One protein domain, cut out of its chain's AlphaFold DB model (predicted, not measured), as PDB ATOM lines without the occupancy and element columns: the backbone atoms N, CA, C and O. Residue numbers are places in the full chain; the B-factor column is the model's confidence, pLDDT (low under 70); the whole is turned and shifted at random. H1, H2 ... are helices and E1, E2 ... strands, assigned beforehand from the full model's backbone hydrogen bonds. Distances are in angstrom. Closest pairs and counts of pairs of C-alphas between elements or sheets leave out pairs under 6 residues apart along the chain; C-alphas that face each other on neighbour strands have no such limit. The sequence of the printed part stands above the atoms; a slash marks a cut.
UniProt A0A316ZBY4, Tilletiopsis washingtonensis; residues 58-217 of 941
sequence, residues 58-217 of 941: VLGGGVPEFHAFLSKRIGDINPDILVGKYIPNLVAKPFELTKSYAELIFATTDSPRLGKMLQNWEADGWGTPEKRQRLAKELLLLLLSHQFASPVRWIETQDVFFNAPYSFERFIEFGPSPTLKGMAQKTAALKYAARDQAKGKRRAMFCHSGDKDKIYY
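Overview. This is residues 58 to 217 of the 941 residues of a protein of Tilletiopsis washingtonensis (UniProt A0A316ZBY4). Two lobes sit end to end along one axis: a helical lobe, in which H4 lies between H1 on one side and the hairpin H2 and H3 on the other, and a smaller lobe built round two parallel strands, E1 and E2, with H6 packed along them by its residues 179 to 185. A chain stretch with no named element, residues 74 to 98, runs through the space between the lobes, and H5 begins the second lobe. The printed part has 160 residues with seven named helices and two named strands, in the order H1 H2 H3 H4 H5 E1 H6 E2 H7, and its class is mostly helix. It is only just compact, close to loose, with a radius of gyration of the C-alphas of 18.2 A, and its outline is elongated, 51 by 31 by 31 A.

Along the chain. Find C-alpha 58 at (13.417, -42.863, 24.571); from there H1 runs 24.5 A to residue 73, with a kink of 41 degrees near residue 65. Next come H2, residues 99 to 109, 15.1 A, and H3, residues 112 to 119, 10.6 A. H4, residues 129 to 147, begins at C-alpha 129 at (-8.280, -42.699, 55.501) and runs 27.1 A. H5 is residues 154 to 162, 12.2 A, and E1 residues 170 to 173, 10.1 A. H6, residues 179 to 198, spans 27.5 A with a kink of 70 degrees near residue 192. E2 is residues 204 to 207, 10.5 A, and H7, residues 212 to 216, 6.1 A, ends at C-alpha 216 at (18.995, -16.845, 57.370).

Arrangement. Look first at His 67 and Ser 145, the closest C-alphas of H1 and H4, 5.0 A apart: these helices touch at a steep tilt of 39 degrees, opposite ways, H4 with residues 141 to 146 alone. H2 and H3 form a helical hairpin, at a shallow tilt of 28 degrees, with Phe 106 and Leu 114 closest, their C-alphas 6.2 A apart. H2 and H4 only just touch, with 3 pairs of C-alphas within 8 A, Thr 109 and His 146 closest at 6.7 A. H5 and H6 only just touch too, with 3 such pairs, Gln 158 and Ala 184 closest at 7.1 A, at a steep tilt of 44 degrees. E1, H6 and E2 make a strand-helix-strand unit, two parallel neighbour strands with a helix between, whose crossover is right-handed. Across E1 and E2, N 171 and O 204 are 2.9 A apart and N 206 and O 171 2.8 A, within hydrogen-bond range. The closest C-alphas of E2 and H7 are those of Phe 206 and Ile 215, 7.2 A. Every O i to N i+4 pair is within range in H2, H3, H5 and H7, against 8 of 12 in H1, 13 of 15 in H4 and 13 of 16 in H6.

Size, cuts and confidence. The two C-alphas farthest apart are those of Ala 123 and Asp 213, 53.3 A. The printed part has no cut, and the link from H1 to H2, 25 residues, is long. The mean pLDDT of the printed part is 88.0, and residue 58 is under 70.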
ATOM      1  N   VAL A  58      12.412 -41.802  24.777       68.06
ATOM      2  CA  VAL A  58      13.417 -42.863  24.571       68.06
ATOM      3  C   VAL A  58      13.783 -43.552  25.894       68.06
ATOM      4  O   VAL A  58      14.037 -44.752  25.913       68.06
ATOM      5  N   LEU A  59      13.729 -42.827  27.014       73.06
ATOM      6  CA  LEU A  59      13.980 -43.357  28.357       73.06
ATOM      7  C   LEU A  59      12.749 -44.032  28.983       73.06
ATOM      8  O   LEU A  59      12.832 -44.548  30.097       73.06
ATOM      9  N   GLY A  60      11.614 -44.069  28.273       75.69
ATOM     10  CA  GLY A  60      10.361 -44.654  28.756       75.69
ATOM     11  C   GLY A  60      10.487 -46.134  29.131       75.69
ATOM     12  O   GLY A  60       9.874 -46.570  30.102       75.69
ATOM     13  N   GLY A  61      11.345 -46.881  28.428       79.56
ATOM     14  CA  GLY A  61      11.628 -48.285  28.734       79.56
ATOM     15  C   GLY A  61      12.273 -48.514  30.104       79.56
ATOM     16  O   GLY A  61      12.114 -49.601  30.632       79.56
ATOM     17  N   GLY A  62      12.940 -47.503  30.682       82.00
ATOM     18  CA  GLY A  62      13.607 -47.575  31.992       82.00
ATOM     19  C   GLY A  62      12.747 -47.132  33.186       82.00
ATOM     20  O   GLY A  62      13.194 -47.171  34.334       82.00
ATOM     21  N   VAL A  63      11.518 -46.661  32.938       86.25
ATOM     22  CA  VAL A  63      10.593 -46.208  33.991       86.25
ATOM     23  C   VAL A  63      10.222 -47.337  34.969       86.25
ATOM     24  O   VAL A  63      10.213 -47.067  36.173       86.25
ATOM     25  N   PRO A  64       9.956 -48.591  34.537       86.12
ATOM     26  CA  PRO A  64       9.671 -49.695  35.457       86.12
ATOM     27  C   PRO A  64      10.834 -50.013  36.408       86.12
ATOM     28  O   PRO A  64      10.616 -50.196  37.609       86.12
ATOM     29  N   GLU A  65      12.069 -50.036  35.908       85.62
ATOM     30  CA  GLU A  65      13.279 -50.279  36.697       85.62
ATOM     31  C   GLU A  65      13.526 -49.135  37.679       85.62
ATOM     32  O   GLU A  65      13.829 -49.371  38.852       85.62
ATOM     33  N   PHE A  66      13.334 -47.890  37.234       85.62
ATOM     34  CA  PHE A  66      13.489 -46.718  38.089       85.62
ATOM     35  C   PHE A  66      12.396 -46.647  39.163       85.62
ATOM     36  O   PHE A  66      12.684 -46.361  40.325       85.62
ATOM     37  N   HIS A  67      11.156 -47.019  38.835       87.62
ATOM     38  CA  HIS A  67      10.089 -47.202  39.819       87.62
ATOM     39  C   HIS A  67      10.450 -48.290  40.840       87.62
ATOM     40  O   HIS A  67      10.264 -48.094  42.043       87.62
ATOM     41  N   ALA A  68      10.971 -49.441  40.400       86.62
ATOM     42  CA  ALA A  68      11.409 -50.508  41.300       86.62
ATOM     43  C   ALA A  68      12.534 -50.024  42.232       86.62
ATOM     44  O   ALA A  68      12.495 -50.286  43.436       86.62
ATOM     45  N   PHE A  69      13.489 -49.255  41.707       89.69
ATOM     46  CA  PHE A  69      14.554 -48.631  42.488       89.69
ATOM     47  C   PHE A  69      14.015 -47.646  43.535       89.69
ATOM     48  O   PHE A  69      14.343 -47.769  44.717       89.69
ATOM     49  N   LEU A  70      13.148 -46.710  43.134       88.69
ATOM     50  CA  LEU A  70      12.544 -45.732  44.043       88.69
ATOM     51  C   LEU A  70      11.688 -46.412  45.114       88.69
ATOM     52  O   LEU A  70      11.754 -46.034  46.281       88.69
ATOM     53  N   SER A  71      10.951 -47.468  44.757       86.81
ATOM     54  CA  SER A  71      10.094 -48.196  45.699       86.81
ATOM     55  C   SER A  71      10.870 -48.870  46.837       86.81
ATOM     56  O   SER A  71      10.329 -49.015  47.930       86.81
ATOM     57  N   LYS A  72      12.146 -49.224  46.608       88.62
ATOM     58  CA  LYS A  72      13.051 -49.777  47.631       88.62
ATOM     59  C   LYS A  72      13.664 -48.711  48.541       88.62
ATOM     60  O   LYS A  72      14.093 -49.044  49.639       88.62
ATOM     61  N   ARG A  73      13.765 -47.457  48.085       88.69
ATOM     62  CA  ARG A  73      14.425 -46.364  48.828       88.69
ATOM     63  C   ARG A  73      13.454 -45.425  49.531       88.69
ATOM     64  O   ARG A  73      13.823 -44.801  50.519       88.69
ATOM     65  N   ILE A  74      12.235 -45.312  49.020       85.06
ATOM     66  CA  ILE A  74      11.196 -44.470  49.596       85.06
ATOM     67  C   ILE A  74      10.389 -45.315  50.590       85.06
ATOM     68  O   ILE A  74       9.636 -46.213  50.203       85.06
ATOM     69  N   GLY A  75      10.583 -45.032  51.881       79.25
ATOM     70  CA  GLY A  75       9.872 -45.654  53.001       79.25
ATOM     71  C   GLY A  75       8.427 -45.167  53.139       79.25
ATOM     72  O   GLY A  75       7.774 -44.828  52.150       79.25
ATOM     73  N   ASP A  76       7.905 -45.164  54.361       81.00
ATOM     74  CA  ASP A  76       6.592 -44.588  54.646       81.00
ATOM     75  C   ASP A  76       6.663 -43.059  54.603       81.00
ATOM     76  O   ASP A  76       7.585 -42.440  55.136       81.00
ATOM     77  N   ILE A  77       5.696 -42.441  53.926       84.44
ATOM     78  CA  ILE A  77       5.650 -40.994  53.718       84.44
ATOM     79  C   ILE A  77       4.490 -40.423  54.514       84.44
ATOM     80  O   ILE A  77       3.360 -40.897  54.397       84.44
ATOM     81  N   ASN A  78       4.756 -39.352  55.260       88.19
ATOM     82  CA  ASN A  78       3.695 -38.532  55.823       88.19
ATOM     83  C   ASN A  78       2.986 -37.759  54.686       88.19
ATOM     84  O   ASN A  78       3.613 -36.912  54.051       88.19
ATOM     85  N   PRO A  79       1.696 -37.993  54.395       89.56
ATOM     86  CA  PRO A  79       1.035 -37.309  53.290       89.56
ATOM     87  C   PRO A  79       0.880 -35.796  53.509       89.56
ATOM     88  O   PRO A  79       0.836 -35.045  52.537       89.56
ATOM     89  N   ASP A  80       0.864 -35.326  54.760       90.50
ATOM     90  CA  ASP A  80       0.635 -33.914  55.110       90.50
ATOM     91  C   ASP A  80       1.817 -32.985  54.761       90.50
ATOM     92  O   ASP A  80       1.674 -31.756  54.710       90.50
ATOM     93  N   ILE A  81       3.002 -33.550  54.501       90.19
ATOM     94  CA  ILE A  81       4.151 -32.782  53.995       90.19
ATOM     95  C   ILE A  81       4.117 -32.614  52.471       90.19
ATOM     96  O   ILE A  81       4.792 -31.729  51.954       90.19
ATOM     97  N   LEU A  82       3.324 -33.423  51.758       91.50
ATOM     98  CA  LEU A  82       3.214 -33.380  50.299       91.50
ATOM     99  C   LEU A  82       1.942 -32.682  49.835       91.50
ATOM    100  O   LEU A  82       2.006 -31.851  48.928       91.50
ATOM    101  N   VAL A  83       0.797 -33.008  50.441       92.56
ATOM    102  CA  VAL A  83      -0.507 -32.502  50.000       92.56
ATOM    103  C   VAL A  83      -0.519 -30.975  50.039       92.56
ATOM    104  O   VAL A  83      -0.238 -30.365  51.069       92.56
ATOM    105  N   GLY A  84      -0.781 -30.352  48.888       89.12
ATOM    106  CA  GLY A  84      -0.792 -28.895  48.736       89.12
ATOM    107  C   GLY A  84       0.568 -28.195  48.886       89.12
ATOM    108  O   GLY A  84       0.614 -26.970  48.813       89.12
ATOM    109  N   LYS A  85       1.679 -28.916  49.081       90.31
ATOM    110  CA  LYS A  85       3.032 -28.338  49.257       90.31
ATOM    111  C   LYS A  85       4.017 -28.792  48.185       90.31
ATOM    112  O   LYS A  85       4.888 -28.026  47.785       90.31
ATOM    113  N   TYR A  86       3.871 -30.023  47.708       92.56
ATOM    114  CA  TYR A  86       4.664 -30.571  46.619       92.56
ATOM    115  C   TYR A  86       3.957 -30.336  45.281       92.56
ATOM    116  O   TYR A  86       2.783 -30.670  45.133       92.56
ATOM    117  N   ILE A  87       4.671 -29.776  44.303       91.69
ATOM    118  CA  ILE A  87       4.188 -29.607  42.928       91.69
ATOM    119  C   ILE A  87       5.131 -30.400  42.013       91.69
ATOM    120  O   ILE A  87       6.249 -29.951  41.761       91.69
ATOM    121  N   PRO A  88       4.740 -31.594  41.543       90.94
ATOM    122  CA  PRO A  88       5.561 -32.379  40.630       90.94
ATOM    123  C   PRO A  88       5.669 -31.726  39.249       90.94
ATOM    124  O   PRO A  88       4.672 -31.337  38.634       90.94
ATOM    125  N   ASN A  89       6.882 -31.753  38.702       84.81
ATOM    126  CA  ASN A  89       7.197 -31.252  37.362       84.81
ATOM    127  C   ASN A  89       6.437 -31.963  36.229       84.81
ATOM    128  O   ASN A  89       6.342 -31.425  35.130       84.81
ATOM    129  N   LEU A  90       5.922 -33.169  36.493       87.19
ATOM    130  CA  LEU A  90       5.221 -33.995  35.514       87.19
ATOM    131  C   LEU A  90       3.824 -33.454  35.172       87.19
ATOM    132  O   LEU A  90       3.450 -33.399  34.005       87.19
ATOM    133  N   VAL A  91       3.047 -33.049  36.184       90.44
ATOM    134  CA  VAL A  91       1.649 -32.606  36.005       90.44
ATOM    135  C   VAL A  91       1.437 -31.120  36.290       90.44
ATOM    136  O   VAL A  91       0.394 -30.594  35.906       90.44
ATOM    137  N   ALA A  92       2.409 -30.441  36.918       90.38
ATOM    138  CA  ALA A  92       2.352 -29.018  37.264       90.38
ATOM    139  C   ALA A  92       1.062 -28.620  38.010       90.38
ATOM    140  O   ALA A  92       0.458 -27.586  37.736       90.38
ATOM    141  N   LYS A  93       0.624 -29.463  38.951       91.38
ATOM    142  CA  LYS A  93      -0.482 -29.191  39.877       91.38
ATOM    143  C   LYS A  93      -0.081 -29.588  41.299       91.38
ATOM    144  O   LYS A  93       0.739 -30.494  41.432       91.38
ATOM    145  N   PRO A  94      -0.628 -28.943  42.342       92.38
ATOM    146  CA  PRO A  94      -0.388 -29.345  43.725       92.38
ATOM    147  C   PRO A  94      -0.732 -30.810  43.960       92.38
ATOM    148  O   PRO A  94      -1.726 -31.308  43.439       92.38
ATOM    149  N   PHE A  95       0.096 -31.493  44.743       94.19
ATOM    150  CA  PHE A  95      -0.113 -32.893  45.069       94.19
ATOM    151  C   PHE A  95      -1.398 -33.080  45.880       94.19
ATOM    152  O   PHE A  95      -1.598 -32.417  46.901       94.19
ATOM    153  N   GLU A  96      -2.246 -34.009  45.442       92.81
ATOM    154  CA  GLU A  96      -3.530 -34.332  46.061       92.81
ATOM    155  C   GLU A  96      -3.727 -35.851  46.142       92.81
ATOM    156  O   GLU A  96      -3.119 -36.623  45.402       92.81
ATOM    157  N   LEU A  97      -4.602 -36.290  47.047       91.94
ATOM    158  CA  LEU A  97      -4.972 -37.701  47.227       91.94
ATOM    159  C   LEU A  97      -6.413 -37.954  46.786       91.94
ATOM    160  O   LEU A  97      -7.187 -38.615  47.472       91.94
ATOM    161  N   THR A  98      -6.786 -37.367  45.656       92.00
ATOM    162  CA  THR A  98      -8.121 -37.479  45.074       92.00
ATOM    163  C   THR A  98      -8.089 -38.422  43.874       92.00
ATOM    164  O   THR A  98      -7.067 -38.570  43.197       92.00
ATOM    165  N   LYS A  99      -9.228 -39.059  43.586       91.31
ATOM    166  CA  LYS A  99      -9.380 -39.909  42.397       91.31
ATOM    167  C   LYS A  99      -9.115 -39.122  41.109       91.31
ATOM    168  O   LYS A  99      -8.390 -39.596  40.244       91.31
ATOM    169  N   SER A 100      -9.592 -37.880  41.044       92.19
ATOM    170  CA  SER A 100      -9.351 -36.962  39.924       92.19
ATOM    171  C   SER A 100      -7.867 -36.627  39.725       92.19
ATOM    172  O   SER A 100      -7.408 -36.490  38.591       92.19
ATOM    173  N   TYR A 101      -7.081 -36.530  40.803       93.06
ATOM    174  CA  TYR A 101      -5.633 -36.335  40.703       93.06
ATOM    175  C   TYR A 101      -4.908 -37.597  40.210       93.06
ATOM    176  O   TYR A 101      -3.989 -37.508  39.395       93.06
ATOM    177  N   ALA A 102      -5.352 -38.785  40.628       91.38
ATOM    178  CA  ALA A 102      -4.855 -40.048  40.083       91.38
ATOM    179  C   ALA A 102      -5.207 -40.213  38.590       91.38
ATOM    180  O   ALA A 102      -4.352 -40.601  37.798       91.38
ATOM    181  N   GLU A 103      -6.418 -39.843  38.170       92.44
ATOM    182  CA  GLU A 103      -6.826 -39.823  36.757       92.44
ATOM    183  C   GLU A 103      -5.965 -38.859  35.924       92.44
ATOM    184  O   GLU A 103      -5.549 -39.201  34.818       92.44
ATOM    185  N   LEU A 104      -5.611 -37.690  36.473       92.38
ATOM    186  CA  LEU A 104      -4.698 -36.739  35.831       92.38
ATOM    187  C   LEU A 104      -3.298 -37.331  35.611       92.38
ATOM    188  O   LEU A 104      -2.704 -37.154  34.540       92.38
ATOM    189  N   ILE A 105      -2.757 -38.027  36.616       91.69
ATOM    190  CA  ILE A 105      -1.464 -38.709  36.490       91.69
ATOM    191  C   ILE A 105      -1.571 -39.818  35.442       91.69
ATOM    192  O   ILE A 105      -0.681 -39.935  34.600       91.69
ATOM    193  N   PHE A 106      -2.661 -40.588  35.432       91.31
ATOM    194  CA  PHE A 106      -2.879 -41.646  34.446       91.31
ATOM    195  C   PHE A 106      -2.945 -41.093  33.020       91.31
ATOM    196  O   PHE A 106      -2.211 -41.571  32.162       91.31
ATOM    197  N   ALA A 107      -3.695 -40.014  32.787       89.25
ATOM    198  CA  ALA A 107      -3.773 -39.352  31.484       89.25
ATOM    199  C   ALA A 107      -2.409 -38.846  30.972       89.25
ATOM    200  O   ALA A 107      -2.201 -38.729  29.767       89.25
ATOM    201  N   THR A 108      -1.478 -38.549  31.884       85.88
ATOM    202  CA  THR A 108      -0.129 -38.070  31.541       85.88
ATOM    203  C   THR A 108       0.877 -39.215  31.359       85.88
ATOM    204  O   THR A 108       1.831 -39.077  30.597       85.88
ATOM    205  N   THR A 109       0.695 -40.336  32.065       87.19
ATOM    206  CA  THR A 109       1.697 -41.414  32.175       87.19
ATOM    207  C   THR A 109       1.337 -42.700  31.446       87.19
ATOM    208  O   THR A 109       2.235 -43.503  31.205       87.19
ATOM    209  N   ASP A 110       0.052 -42.915  31.153       86.00
ATOM    210  CA  ASP A 110      -0.521 -44.175  30.658       86.00
ATOM    211  C   ASP A 110      -0.062 -45.408  31.465       86.00
ATOM    212  O   ASP A 110       0.174 -46.498  30.947       86.00
ATOM    213  N   SER A 111       0.144 -45.226  32.777       86.25
ATOM    214  CA  SER A 111       0.736 -46.253  33.633       86.25
ATOM    215  C   SER A 111      -0.205 -47.455  33.808       86.25
ATOM    216  O   SER A 111      -1.267 -47.305  34.426       86.25
ATOM    217  N   PRO A 112       0.192 -48.684  33.410       84.25
ATOM    218  CA  PRO A 112      -0.642 -49.877  33.585       84.25
ATOM    219  C   PRO A 112      -0.961 -50.182  35.056       84.25
ATOM    220  O   PRO A 112      -1.990 -50.779  35.373       84.25
ATOM    221  N   ARG A 113      -0.071 -49.774  35.973       83.19
ATOM    222  CA  ARG A 113      -0.241 -49.938  37.424       83.19
ATOM    223  C   ARG A 113      -1.343 -49.022  37.948       83.19
ATOM    224  O   ARG A 113      -2.234 -49.491  38.650       83.19
ATOM    225  N   LEU A 114      -1.309 -47.750  37.556       87.69
ATOM    226  CA  LEU A 114      -2.330 -46.779  37.944       87.69
ATOM    227  C   LEU A 114      -3.679 -47.078  37.281       87.69
ATOM    228  O   LEU A 114      -4.709 -46.951  37.932       87.69
ATOM    229  N   GLY A 115      -3.678 -47.575  36.038       88.06
ATOM    230  CA  GLY A 115      -4.890 -48.033  35.353       88.06
ATOM    231  C   GLY A 115      -5.622 -49.140  36.121       88.06
ATOM    232  O   GLY A 115      -6.831 -49.052  36.324       88.06
ATOM    233  N   LYS A 116      -4.891 -50.135  36.647       87.75
ATOM    234  CA  LYS A 116      -5.468 -51.177  37.522       87.75
ATOM    235  C   LYS A 116      -5.999 -50.607  38.842       87.75
ATOM    236  O   LYS A 116      -7.064 -51.016  39.294       87.75
ATOM    237  N   MET A 117      -5.281 -49.658  39.449       88.69
ATOM    238  CA  MET A 117      -5.723 -48.994  40.684       88.69
ATOM    239  C   MET A 117      -7.009 -48.184  40.478       88.69
ATOM    240  O   MET A 117      -7.883 -48.203  41.339       88.69
ATOM    241  N   LEU A 118      -7.145 -47.494  39.342       90.06
ATOM    242  CA  LEU A 118      -8.338 -46.715  39.001       90.06
ATOM    243  C   LEU A 118      -9.552 -47.605  38.698       90.06
ATOM    244  O   LEU A 118     -10.657 -47.279  39.129       90.06
ATOM    245  N   GLN A 119      -9.356 -48.747  38.026       89.81
ATOM    246  CA  GLN A 119     -10.424 -49.724  37.759       89.81
ATOM    247  C   GLN A 119     -11.038 -50.293  39.046       89.81
ATOM    248  O   GLN A 119     -12.253 -50.454  39.125       89.81
ATOM    249  N   ASN A 120     -10.212 -50.533  40.068       88.12
ATOM    250  CA  ASN A 120     -10.641 -51.095  41.353       88.12
ATOM    251  C   ASN A 120     -10.704 -50.048  42.478       88.12
ATOM    252  O   ASN A 120     -10.673 -50.417  43.650       88.12
ATOM    253  N   TRP A 121     -10.792 -48.752  42.154       88.56
ATOM    254  CA  TRP A 121     -10.617 -47.663  43.129       88.56
ATOM    255  C   TRP A 121     -11.522 -47.785  44.365       88.56
ATOM    256  O   TRP A 121     -11.041 -47.672  45.494       88.56
ATOM    257  N   GLU A 122     -12.814 -48.056  44.142       87.88
ATOM    258  CA  GLU A 122     -13.816 -48.209  45.208       87.88
ATOM    259  C   GLU A 122     -13.703 -49.569  45.911       87.88
ATOM    260  O   GLU A 122     -13.744 -49.637  47.136       87.88
ATOM    261  N   ALA A 123     -13.504 -50.650  45.147       84.12
ATOM    262  CA  ALA A 123     -13.408 -52.014  45.678       84.12
ATOM    263  C   ALA A 123     -12.191 -52.195  46.600       84.12
ATOM    264  O   ALA A 123     -12.274 -52.857  47.633       84.12
ATOM    265  N   ASP A 124     -11.075 -51.557  46.250       84.12
ATOM    266  CA  ASP A 124      -9.862 -51.542  47.055       84.12
ATOM    267  C   ASP A 124      -9.856 -50.398  48.083       84.12
ATOM    268  O   ASP A 124      -8.899 -50.295  48.844       84.12
ATOM    269  N   GLY A 125     -10.862 -49.524  48.140       85.19
ATOM    270  CA  GLY A 125     -10.920 -48.431  49.116       85.19
ATOM    271  C   GLY A 125      -9.714 -47.481  49.068       85.19
ATOM    272  O   GLY A 125      -9.220 -47.051  50.108       85.19
ATOM    273  N   TRP A 126      -9.184 -47.160  47.883       86.31
ATOM    274  CA  TRP A 126      -7.984 -46.314  47.761       86.31
ATOM    275  C   TRP A 126      -8.183 -44.890  48.299       86.31
ATOM    276  O   TRP A 126      -7.222 -44.271  48.750       86.31
ATOM    277  N   GLY A 127      -9.425 -44.392  48.299       81.81
ATOM    278  CA  GLY A 127      -9.795 -43.088  48.851       81.81
ATOM    279  C   GLY A 127     -10.055 -43.059  50.362       81.81
ATOM    280  O   GLY A 127     -10.400 -41.995  50.874       81.81
ATOM    281  N   THR A 128      -9.933 -44.180  51.084       86.69
ATOM    282  CA  THR A 128     -10.240 -44.206  52.521       86.69
ATOM    283  C   THR A 128      -9.066 -43.716  53.386       86.69
ATOM    284  O   THR A 128      -7.897 -43.827  52.983       86.69
ATOM    285  N   PRO A 129      -9.327 -43.179  54.596       83.12
ATOM    286  CA  PRO A 129      -8.280 -42.699  55.501       83.12
ATOM    287  C   PRO A 129      -7.219 -43.758  55.834       83.12
ATOM    288  O   PRO A 129      -6.041 -43.425  55.960       83.12
ATOM    289  N   GLU A 130      -7.604 -45.035  55.902       84.06
ATOM    290  CA  GLU A 130      -6.722 -46.155  56.254       84.06
ATOM    291  C   GLU A 130      -5.661 -46.418  55.175       84.06
ATOM    292  O   GLU A 130      -4.562 -46.884  55.477       84.06
ATOM    293  N   LYS A 131      -5.957 -46.097  53.907       86.38
ATOM    294  CA  LYS A 131      -5.033 -46.267  52.772       86.38
ATOM    295  C   LYS A 131      -4.362 -44.971  52.329       86.38
ATOM    296  O   LYS A 131      -3.534 -45.006  51.418       86.38
ATOM    297  N   ARG A 132      -4.617 -43.854  53.014       88.25
ATOM    298  CA  ARG A 132      -4.095 -42.517  52.685       88.25
ATOM    299  C   ARG A 132      -2.573 -42.479  52.494       88.25
ATOM    300  O   ARG A 132      -2.092 -41.912  51.516       88.25
ATOM    301  N   GLN A 133      -1.809 -43.109  53.389       89.56
ATOM    302  CA  GLN A 133      -0.342 -43.186  53.283       89.56
ATOM    303  C   GLN A 133       0.115 -44.031  52.092       89.56
ATOM    304  O   GLN A 133       1.030 -43.649  51.359       89.56
ATOM    305  N   ARG A 134      -0.559 -45.161  51.859       88.50
ATOM    306  CA  ARG A 134      -0.248 -46.060  50.746       88.50
ATOM    307  C   ARG A 134      -0.547 -45.403  49.401       88.50
ATOM    308  O   ARG A 134       0.282 -45.485  48.502       88.50
ATOM    309  N   LEU A 135      -1.680 -44.709  49.280       90.44
ATOM    310  CA  LEU A 135      -2.025 -43.942  48.085       90.44
ATOM    311  C   LEU A 135      -0.995 -42.832  47.828       90.44
ATOM    312  O   LEU A 135      -0.510 -42.702  46.707       90.44
ATOM    313  N   ALA A 136      -0.601 -42.083  48.863       91.75
ATOM    314  CA  ALA A 136       0.414 -41.037  48.737       91.75
ATOM    315  C   ALA A 136       1.753 -41.579  48.221       91.75
ATOM    316  O   ALA A 136       2.356 -40.990  47.324       91.75
ATOM    317  N   LYS A 137       2.187 -42.729  48.747       91.69
ATOM    318  CA  LYS A 137       3.409 -43.407  48.314       91.69
ATOM    319  C   LYS A 137       3.335 -43.859  46.857       91.69
ATOM    320  O   LYS A 137       4.256 -43.578  46.097       91.69
ATOM    321  N   GLU A 138       2.252 -44.519  46.456       90.19
ATOM    322  CA  GLU A 138       2.075 -45.000  45.078       90.19
ATOM    323  C   GLU A 138       2.032 -43.841  44.072       90.19
ATOM    324  O   GLU A 138       2.748 -43.869  43.071       90.19
ATOM    325  N   LEU A 139       1.273 -42.775  44.356       92.38
ATOM    326  CA  LEU A 139       1.214 -41.605  43.476       92.38
ATOM    327  C   LEU A 139       2.561 -40.875  43.397       92.38
ATOM    328  O   LEU A 139       2.965 -40.470  42.309       92.38
ATOM    329  N   LEU A 140       3.294 -40.737  44.509       92.81
ATOM    330  CA  LEU A 140       4.626 -40.126  44.496       92.81
ATOM    331  C   LEU A 140       5.625 -40.951  43.673       92.81
ATOM    332  O   LEU A 140       6.372 -40.384  42.876       92.81
ATOM    333  N   LEU A 141       5.633 -42.276  43.846       91.62
ATOM    334  CA  LEU A 141       6.505 -43.175  43.087       91.62
ATOM    335  C   LEU A 141       6.232 -43.085  41.587       91.62
ATOM    336  O   LEU A 141       7.174 -43.008  40.797       91.62
ATOM    337  N   LEU A 142       4.962 -43.032  41.188       90.88
ATOM    338  CA  LEU A 142       4.567 -42.863  39.792       90.88
ATOM    339  C   LEU A 142       5.001 -41.503  39.235       90.88
ATOM    340  O   LEU A 142       5.579 -41.447  38.153       90.88
ATOM    341  N   LEU A 143       4.807 -40.418  39.989       92.25
ATOM    342  CA  LEU A 143       5.246 -39.083  39.580       92.25
ATOM    343  C   LEU A 143       6.765 -39.018  39.370       92.25
ATOM    344  O   LEU A 143       7.210 -38.539  38.331       92.25
ATOM    345  N   LEU A 144       7.560 -39.515  40.322       91.06
ATOM    346  CA  LEU A 144       9.025 -39.469  40.254       91.06
ATOM    347  C   LEU A 144       9.593 -40.403  39.181       91.06
ATOM    348  O   LEU A 144      10.523 -40.033  38.467       91.06
ATOM    349  N   SER A 145       9.029 -41.607  39.050       90.00
ATOM    350  CA  SER A 145       9.503 -42.580  38.063       90.00
ATOM    351  C   SER A 145       9.238 -42.121  36.632       90.00
ATOM    352  O   SER A 145      10.131 -42.197  35.793       90.00
ATOM    353  N   HIS A 146       8.050 -41.578  36.360       88.81
ATOM    354  CA  HIS A 146       7.712 -41.064  35.035       88.81
ATOM    355  C   HIS A 146       8.328 -39.689  34.747       88.81
ATOM    356  O   HIS A 146       8.554 -39.376  33.577       88.81
ATOM    357  N   GLN A 147       8.654 -38.887  35.770       87.25
ATOM    358  CA  GLN A 147       9.367 -37.618  35.583       87.25
ATOM    359  C   GLN A 147      10.703 -37.827  34.864       87.25
ATOM    360  O   GLN A 147      11.044 -37.025  34.008       87.25
ATOM    361  N   PHE A 148      11.423 -38.918  35.134       80.38
ATOM    362  CA  PHE A 148      12.694 -39.236  34.468       80.38
ATOM    363  C   PHE A 148      12.601 -39.262  32.927       80.38
ATOM    364  O   PHE A 148      13.539 -38.855  32.240       80.38
ATOM    365  N   ALA A 149      11.458 -39.686  32.383       83.12
ATOM    366  CA  ALA A 149      11.243 -39.871  30.945       83.12
ATOM    367  C   ALA A 149      10.235 -38.878  30.331       83.12
ATOM    368  O   ALA A 149       9.808 -39.064  29.190       83.12
ATOM    369  N   SER A 150       9.839 -37.834  31.068       84.06
ATOM    370  CA  SER A 150       8.783 -36.899  30.653       84.06
ATOM    371  C   SER A 150       9.225 -35.441  30.776       84.06
ATOM    372  O   SER A 150       9.931 -35.110  31.727       84.06
ATOM    373  N   PRO A 151       8.794 -34.541  29.870       82.50
ATOM    374  CA  PRO A 151       9.224 -33.144  29.868       82.50
ATOM    375  C   PRO A 151       8.859 -32.406  31.164       82.50
ATOM    376  O   PRO A 151       7.785 -32.599  31.732       82.50
ATOM    377  N   VAL A 152       9.750 -31.512  31.602       86.19
ATOM    378  CA  VAL A 152       9.564 -30.679  32.799       86.19
ATOM    379  C   VAL A 152       8.630 -29.511  32.484       86.19
ATOM    380  O   VAL A 152       8.986 -28.599  31.737       86.19
ATOM    381  N   ARG A 153       7.452 -29.488  33.109       88.69
ATOM    382  CA  ARG A 153       6.430 -28.445  32.920       88.69
ATOM    383  C   ARG A 153       6.668 -27.236  33.827       88.69
ATOM    384  O   ARG A 153       5.853 -26.893  34.688       88.69
ATOM    385  N   TRP A 154       7.844 -26.620  33.693       90.19
ATOM    386  CA  TRP A 154       8.276 -25.552  34.604       90.19
ATOM    387  C   TRP A 154       7.484 -24.256  34.412       90.19
ATOM    388  O   TRP A 154       7.236 -23.557  35.386       90.19
ATOM    389  N   ILE A 155       7.033 -23.949  33.191       86.81
ATOM    390  CA  ILE A 155       6.239 -22.740  32.916       86.81
ATOM    391  C   ILE A 155       4.912 -22.799  33.679       86.81
ATOM    392  O   ILE A 155       4.573 -21.866  34.403       86.81
ATOM    393  N   GLU A 156       4.188 -23.911  33.569       90.56
ATOM    394  CA  GLU A 156       2.916 -24.105  34.266       90.56
ATOM    395  C   GLU A 156       3.112 -24.199  35.780       90.56
ATOM    396  O   GLU A 156       2.314 -23.657  36.540       90.56
ATOM    397  N   THR A 157       4.209 -24.818  36.227       91.75
ATOM    398  CA  THR A 157       4.564 -24.885  37.653       91.75
ATOM    399  C   THR A 157       4.779 -23.488  38.237       91.75
ATOM    400  O   THR A 157       4.283 -23.196  39.326       91.75
ATOM    401  N   GLN A 158       5.458 -22.600  37.500       91.12
ATOM    402  CA  GLN A 158       5.586 -21.197  37.889       91.12
ATOM    403  C   GLN A 158       4.225 -20.515  37.967       91.12
ATOM    404  O   GLN A 158       3.900 -19.895  38.981       91.12
ATOM    405  N   ASP A 159       3.394 -20.682  36.940       90.94
ATOM    406  CA  ASP A 159       2.071 -20.066  36.908       90.94
ATOM    407  C   ASP A 159       1.197 -20.512  38.104       90.94
ATOM    408  O   ASP A 159       0.425 -19.699  38.619       90.94
ATOM    409  N   VAL A 160       1.347 -21.747  38.612       90.88
ATOM    410  CA  VAL A 160       0.664 -22.220  39.835       90.88
ATOM    411  C   VAL A 160       1.080 -21.418  41.063       90.88
ATOM    412  O   VAL A 160       0.215 -20.936  41.792       90.88
ATOM    413  N   PHE A 161       2.381 -21.240  41.309       88.56
ATOM    414  CA  PHE A 161       2.814 -20.545  42.521       88.56
ATOM    415  C   PHE A 161       2.636 -19.014  42.439       88.56
ATOM    416  O   PHE A 161       2.448 -18.356  43.467       88.56
ATOM    417  N   PHE A 162       2.639 -18.423  41.235       90.50
ATOM    418  CA  PHE A 162       2.354 -16.991  41.041       90.50
ATOM    419  C   PHE A 162       0.874 -16.641  41.279       90.50
ATOM    420  O   PHE A 162       0.569 -15.505  41.665       90.50
ATOM    421  N   ASN A 163      -0.031 -17.602  41.076       88.38
ATOM    422  CA  ASN A 163      -1.478 -17.459  41.234       88.38
ATOM    423  C   ASN A 163      -1.985 -17.982  42.595       88.38
ATOM    424  O   ASN A 163      -1.239 -18.550  43.389       88.38
ATOM    425  N   ALA A 164      -3.267 -17.748  42.895       83.25
ATOM    426  CA  ALA A 164      -3.916 -18.325  44.075       83.25
ATOM    427  C   ALA A 164      -3.987 -19.867  43.942       83.25
ATOM    428  O   ALA A 164      -4.207 -20.344  42.828       83.25
ATOM    429  N   PRO A 165      -3.819 -20.643  45.031       82.62
ATOM    430  CA  PRO A 165      -3.798 -20.207  46.431       82.62
ATOM    431  C   PRO A 165      -2.435 -19.721  46.950       82.62
ATOM    432  O   PRO A 165      -2.406 -19.039  47.967       82.62
ATOM    433  N   TYR A 166      -1.320 -20.017  46.274       88.50
ATOM    434  CA  TYR A 166       0.016 -19.724  46.813       88.50
ATOM    435  C   TYR A 166       0.362 -18.244  46.796       88.50
ATOM    436  O   TYR A 166       0.787 -17.716  47.817       88.50
ATOM    437  N   SER A 167       0.210 -17.593  45.634       89.50
ATOM    438  CA  SER A 167       0.495 -16.172  45.419       89.50
ATOM    439  C   SER A 167       1.728 -15.723  46.215       89.50
ATOM    440  O   SER A 167       1.627 -14.882  47.102       89.50
ATOM    441  N   PHE A 168       2.885 -16.345  45.976       91.69
ATOM    442  CA  PHE A 168       4.021 -16.207  46.898       91.69
ATOM    443  C   PHE A 168       4.520 -14.757  47.029       91.69
ATOM    444  O   PHE A 168       4.507 -13.982  46.072       91.69
ATOM    445  N   GLU A 169       5.046 -14.403  48.195       91.19
ATOM    446  CA  GLU A 169       5.794 -13.149  48.397       91.19
ATOM    447  C   GLU A 169       7.294 -13.397  48.455       91.19
ATOM    448  O   GLU A 169       8.080 -12.537  48.069       91.19
ATOM    449  N   ARG A 170       7.698 -14.605  48.855       93.19
ATOM    450  CA  ARG A 170       9.096 -14.999  48.959       93.19
ATOM    451  C   ARG A 170       9.367 -16.291  48.192       93.19
ATOM    452  O   ARG A 170       8.765 -17.319  48.486       93.19
ATOM    453  N   PHE A 171      10.280 -16.235  47.226       93.62
ATOM    454  CA  PHE A 171      10.783 -17.391  46.479       93.62
ATOM    455  C   PHE A 171      12.241 -17.639  46.865       93.62
ATOM    456  O   PHE A 171      13.049 -16.710  46.833       93.62
ATOM    457  N   ILE A 172      12.584 -18.871  47.239       94.25
ATOM    458  CA  ILE A 172      13.943 -19.241  47.652       94.25
ATOM    459  C   ILE A 172      14.392 -20.445  46.831       94.25
ATOM    460  O   ILE A 172      13.802 -21.519  46.914       94.25
ATOM    461  N   GLU A 173      15.447 -20.258  46.046       93.62
ATOM    462  CA  GLU A 173      16.117 -21.321  45.306       93.62
ATOM    463  C   GLU A 173      17.231 -21.946  46.153       93.62
ATOM    464  O   GLU A 173      18.131 -21.249  46.627       93.62
ATOM    465  N   PHE A 174      17.204 -23.273  46.289       91.31
ATOM    466  CA  PHE A 174      18.301 -24.059  46.849       91.31
ATOM    467  C   PHE A 174      19.088 -24.708  45.711       91.31
ATOM    468  O   PHE A 174      18.659 -25.703  45.133       91.31
ATOM    469  N   GLY A 175      20.235 -24.121  45.378       84.50
ATOM    470  CA  GLY A 175      21.114 -24.591  44.313       84.50
ATOM    471  C   GLY A 175      22.446 -23.835  44.305       84.50
ATOM    472  O   GLY A 175      22.567 -22.807  44.977       84.50
ATOM    473  N   PRO A 176      23.456 -24.337  43.572       80.94
ATOM    474  CA  PRO A 176      24.782 -23.722  43.513       80.94
ATOM    475  C   PRO A 176      24.791 -22.389  42.744       80.94
ATOM    476  O   PRO A 176      25.625 -21.528  43.012       80.94
ATOM    477  N   SER A 177      23.847 -22.174  41.824       85.00
ATOM    478  CA  SER A 177      23.737 -20.961  41.004       85.00
ATOM    479  C   SER A 177      22.292 -20.436  40.962       85.00
ATOM    480  O   SER A 177      21.366 -21.237  41.081       85.00
ATOM    481  N   PRO A 178      22.067 -19.123  40.746       88.56
ATOM    482  CA  PRO A 178      20.736 -18.497  40.761       88.56
ATOM    483  C   PRO A 178      19.935 -18.716  39.461       88.56
ATOM    484  O   PRO A 178      19.462 -17.766  38.828       88.56
ATOM    485  N   THR A 179      19.805 -19.966  39.021       88.44
ATOM    486  CA  THR A 179      19.222 -20.312  37.719       88.44
ATOM    487  C   THR A 179      17.696 -20.198  37.735       88.44
ATOM    488  O   THR A 179      17.112 -19.498  36.902       88.44
ATOM    489  N   LEU A 180      17.031 -20.848  38.694       90.81
ATOM    490  CA  LEU A 180      15.571 -20.834  38.837       90.81
ATOM    491  C   LEU A 180      15.065 -19.472  39.317       90.81
ATOM    492  O   LEU A 180      14.020 -19.022  38.847       90.81
ATOM    493  N   LYS A 181      15.830 -18.780  40.173       92.06
ATOM    494  CA  LYS A 181      15.615 -17.373  40.538       92.06
ATOM    495  C   LYS A 181      15.559 -16.509  39.281       92.06
ATOM    496  O   LYS A 181      14.590 -15.776  39.095       92.06
ATOM    497  N   GLY A 182      16.546 -16.634  38.391       90.06
ATOM    498  CA  GLY A 182      16.577 -15.888  37.131       90.06
ATOM    499  C   GLY A 182      15.381 -16.193  36.222       90.06
ATOM    500  O   GLY A 182      14.813 -15.282  35.616       90.06
ATOM    501  N   MET A 183      14.944 -17.455  36.147       89.94
ATOM    502  CA  MET A 183      13.741 -17.832  35.391       89.94
ATOM    503  C   MET A 183      12.465 -17.225  35.990       89.94
ATOM    504  O   MET A 183      11.665 -16.648  35.258       89.94
ATOM    505  N   ALA A 184      12.283 -17.309  37.311       89.75
ATOM    506  CA  ALA A 184      11.116 -16.758  37.996       89.75
ATOM    507  C   ALA A 184      11.042 -15.226  37.871       89.75
ATOM    508  O   ALA A 184       9.959 -14.684  37.652       89.75
ATOM    509  N   GLN A 185      12.183 -14.526  37.926       92.38
ATOM    510  CA  GLN A 185      12.260 -13.078  37.694       92.38
ATOM    511  C   GLN A 185      11.798 -12.697  36.282       92.38
ATOM    512  O   GLN A 185      11.018 -11.759  36.120       92.38
ATOM    513  N   LYS A 186      12.227 -13.453  35.262       91.12
ATOM    514  CA  LYS A 186      11.781 -13.241  33.876       91.12
ATOM    515  C   LYS A 186      10.275 -13.459  33.731       91.12
ATOM    516  O   LYS A 186       9.607 -12.632  33.118       91.12
ATOM    517  N   THR A 187       9.722 -14.516  34.323       90.69
ATOM    518  CA  THR A 187       8.273 -14.787  34.286       90.69
ATOM    519  C   THR A 187       7.466 -13.725  35.027       90.69
ATOM    520  O   THR A 187       6.428 -13.290  34.524       90.69
ATOM    521  N   ALA A 188       7.956 -13.249  36.177       89.44
ATOM    522  CA  ALA A 188       7.340 -12.146  36.906       89.44
ATOM    523  C   ALA A 188       7.276 -10.879  36.043       89.44
ATOM    524  O   ALA A 188       6.198 -10.310  35.880       89.44
ATOM    525  N   ALA A 189       8.396 -10.494  35.422       87.62
ATOM    526  CA  ALA A 189       8.465  -9.337  34.533       87.62
ATOM    527  C   ALA A 189       7.551  -9.479  33.300       87.62
ATOM    528  O   ALA A 189       6.892  -8.520  32.911       87.62
ATOM    529  N   LEU A 190       7.482 -10.677  32.709       87.25
ATOM    530  CA  LEU A 190       6.743 -10.930  31.471       87.25
ATOM    531  C   LEU A 190       5.219 -11.007  31.669       87.25
ATOM    532  O   LEU A 190       4.473 -10.505  30.832       87.25
ATOM    533  N   LYS A 191       4.749 -11.676  32.734       88.94
ATOM    534  CA  LYS A 191       3.323 -12.020  32.916       88.94
ATOM    535  C   LYS A 191       2.648 -11.342  34.112       88.94
ATOM    536  O   LYS A 191       1.437 -11.136  34.072       88.94
ATOM    537  N   TYR A 192       3.384 -11.035  35.184       88.00
ATOM    538  CA  TYR A 192       2.784 -10.724  36.493       88.00
ATOM    539  C   TYR A 192       3.080  -9.316  37.022       88.00
ATOM    540  O   TYR A 192       2.358  -8.866  37.906       88.00
ATOM    541  N   ALA A 193       4.041  -8.582  36.452       83.38
ATOM    542  CA  ALA A 193       4.469  -7.266  36.936       83.38
ATOM    543  C   ALA A 193       3.317  -6.251  37.072       83.38
ATOM    544  O   ALA A 193       3.133  -5.676  38.141       83.38
ATOM    545  N   ALA A 194       2.486  -6.091  36.035       80.88
ATOM    546  CA  ALA A 194       1.344  -5.169  36.071       80.88
ATOM    547  C   ALA A 194       0.283  -5.581  37.113       80.88
ATOM    548  O   ALA A 194      -0.316  -4.736  37.777       80.88
ATOM    549  N   ARG A 195       0.069  -6.891  37.289       85.12
ATOM    550  CA  ARG A 195      -0.881  -7.437  38.269       85.12
ATOM    551  C   ARG A 195      -0.372  -7.293  39.702       85.12
ATOM    552  O   ARG A 195      -1.167  -6.999  40.589       85.12
ATOM    553  N   ASP A 196       0.915  -7.527  39.929       86.56
ATOM    554  CA  ASP A 196       1.546  -7.363  41.237       86.56
ATOM    555  C   ASP A 196       1.553  -5.881  41.640       86.56
ATOM    556  O   ASP A 196       1.181  -5.563  42.767       86.56
ATOM    557  N   GLN A 197       1.832  -4.972  40.697       82.50
ATOM    558  CA  GLN A 197       1.741  -3.524  40.906       82.50
ATOM    559  C   GLN A 197       0.312  -3.076  41.250       82.50
ATOM    560  O   GLN A 197       0.118  -2.373  42.237       82.50
ATOM    561  N   ALA A 198      -0.702  -3.536  40.504       78.56
ATOM    562  CA  ALA A 198      -2.106  -3.201  40.772       78.56
ATOM    563  C   ALA A 198      -2.610  -3.712  42.136       78.56
ATOM    564  O   ALA A 198      -3.583  -3.190  42.673       78.56
ATOM    565  N   LYS A 199      -1.962  -4.741  42.697       83.25
ATOM    566  CA  LYS A 199      -2.291  -5.323  44.006       83.25
ATOM    567  C   LYS A 199      -1.333  -4.896  45.124       83.25
ATOM    568  O   LYS A 199      -1.419  -5.459  46.211       83.25
ATOM    569  N   GLY A 200      -0.404  -3.969  44.861       80.75
ATOM    570  CA  GLY A 200       0.616  -3.543  45.830       80.75
ATOM    571  C   GLY A 200       1.522  -4.677  46.330       80.75
ATOM    572  O   GLY A 200       2.081  -4.594  47.420       80.75
ATOM    573  N   LYS A 201       1.646  -5.774  45.573       83.38
ATOM    574  CA  LYS A 201       2.308  -6.999  46.025       83.38
ATOM    575  C   LYS A 201       3.803  -6.955  45.712       83.38
ATOM    576  O   LYS A 201       4.201  -6.970  44.549       83.38
ATOM    577  N   ARG A 202       4.647  -6.976  46.749       86.00
ATOM    578  CA  ARG A 202       6.111  -7.028  46.610       86.00
ATOM    579  C   ARG A 202       6.603  -8.473  46.676       86.00
ATOM    580  O   ARG A 202       6.333  -9.175  47.644       86.00
ATOM    581  N   ARG A 203       7.351  -8.916  45.659       89.31
ATOM    582  CA  ARG A 203       7.960 -10.257  45.629       89.31
ATOM    583  C   ARG A 203       9.469 -10.182  45.845       89.31
ATOM    584  O   ARG A 203      10.163  -9.455  45.141       89.31
ATOM    585  N   ALA A 204       9.973 -10.972  46.784       90.75
ATOM    586  CA  ALA A 204      11.388 -11.152  47.069       90.75
ATOM    587  C   ALA A 204      11.849 -12.531  46.578       90.75
ATOM    588  O   ALA A 204      11.251 -13.552  46.917       90.75
ATOM    589  N   MET A 205      12.908 -12.575  45.769       93.88
ATOM    590  CA  MET A 205      13.432 -13.820  45.199       93.88
ATOM    591  C   MET A 205      14.912 -13.968  45.541       93.88
ATOM    592  O   MET A 205      15.710 -13.087  45.216       93.88
ATOM    593  N   PHE A 206      15.276 -15.080  46.173       93.88
ATOM    594  CA  PHE A 206      16.607 -15.333  46.718       93.88
ATOM    595  C   PHE A 206      17.178 -16.657  46.213       93.88
ATOM    596  O   PHE A 206      16.427 -17.574  45.887       93.88
ATOM    597  N   CYS A 207      18.503 -16.761  46.172       94.06
ATOM    598  CA  CYS A 207      19.214 -18.013  45.918       94.06
ATOM    599  C   CYS A 207      20.175 -18.299  47.074       94.06
ATOM    600  O   CYS A 207      20.867 -17.391  47.531       94.06
ATOM    601  N   HIS A 208      20.239 -19.548  47.536       91.12
ATOM    602  CA  HIS A 208      21.086 -19.947  48.661       91.12
ATOM    603  C   HIS A 208      22.565 -19.573  48.477       91.12
ATOM    604  O   HIS A 208      23.195 -19.139  49.439       91.12
ATOM    605  N   SER A 209      23.109 -19.689  47.260       87.44
ATOM    606  CA  SER A 209      24.523 -19.396  46.999       87.44
ATOM    607  C   SER A 209      24.879 -17.908  47.029       87.44
ATOM    608  O   SER A 209      26.033 -17.581  47.286       87.44
ATOM    609  N   GLY A 210      23.914 -17.008  46.798       84.81
ATOM    610  CA  GLY A 210      24.170 -15.565  46.683       84.81
ATOM    611  C   GLY A 210      23.446 -14.673  47.697       84.81
ATOM    612  O   GLY A 210      23.831 -13.525  47.872       84.81
ATOM    613  N   ASP A 211      22.399 -15.162  48.364       89.50
ATOM    614  CA  ASP A 211      21.538 -14.374  49.261       89.50
ATOM    615  C   ASP A 211      21.439 -15.000  50.670       89.50
ATOM    616  O   ASP A 211      20.404 -14.896  51.337       89.50
ATOM    617  N   LYS A 212      22.501 -15.678  51.124       86.00
ATOM    618  CA  LYS A 212      22.525 -16.460  52.371       86.00
ATOM    619  C   LYS A 212      22.089 -15.638  53.586       86.00
ATOM    620  O   LYS A 212      21.169 -16.047  54.287       86.00
ATOM    621  N   ASP A 213      22.651 -14.451  53.775       85.69
ATOM    622  CA  ASP A 213      22.356 -13.616  54.948       85.69
ATOM    623  C   ASP A 213      20.880 -13.208  55.011       85.69
ATOM    624  O   ASP A 213      20.238 -13.306  56.056       85.69
ATOM    625  N   LYS A 214      20.285 -12.878  53.858       85.38
ATOM    626  CA  LYS A 214      18.854 -12.549  53.749       85.38
ATOM    627  C   LYS A 214      17.970 -13.764  54.025       85.38
ATOM    628  O   LYS A 214      16.885 -13.614  54.582       85.38
ATOM    629  N   ILE A 215      18.387 -14.961  53.599       89.38
ATOM    630  CA  ILE A 215      17.658 -16.223  53.818       89.38
ATOM    631  C   ILE A 215      17.674 -16.621  55.295       89.38
ATOM    632  O   ILE A 215      16.626 -16.987  55.819       89.38
ATOM    633  N   TYR A 216      18.827 -16.509  55.954       89.00
ATOM    634  CA  TYR A 216      18.995 -16.845  57.370       89.00
ATOM    635  C   TYR A 216      18.617 -15.708  58.323       89.00
ATOM    636  O   TYR A 216      18.700 -15.895  59.530       89.00
ATOM    637  N   TYR A 217      18.155 -14.568  57.795       85.88
ATOM    638  CA  TYR A 217      17.807 -13.380  58.578       85.88
ATOM    639  C   TYR A 217      18.979 -12.878  59.443       85.88
ATOM    640  O   TYR A 217      18.772 -12.275  60.492       85.88
TER     641      TYR A 217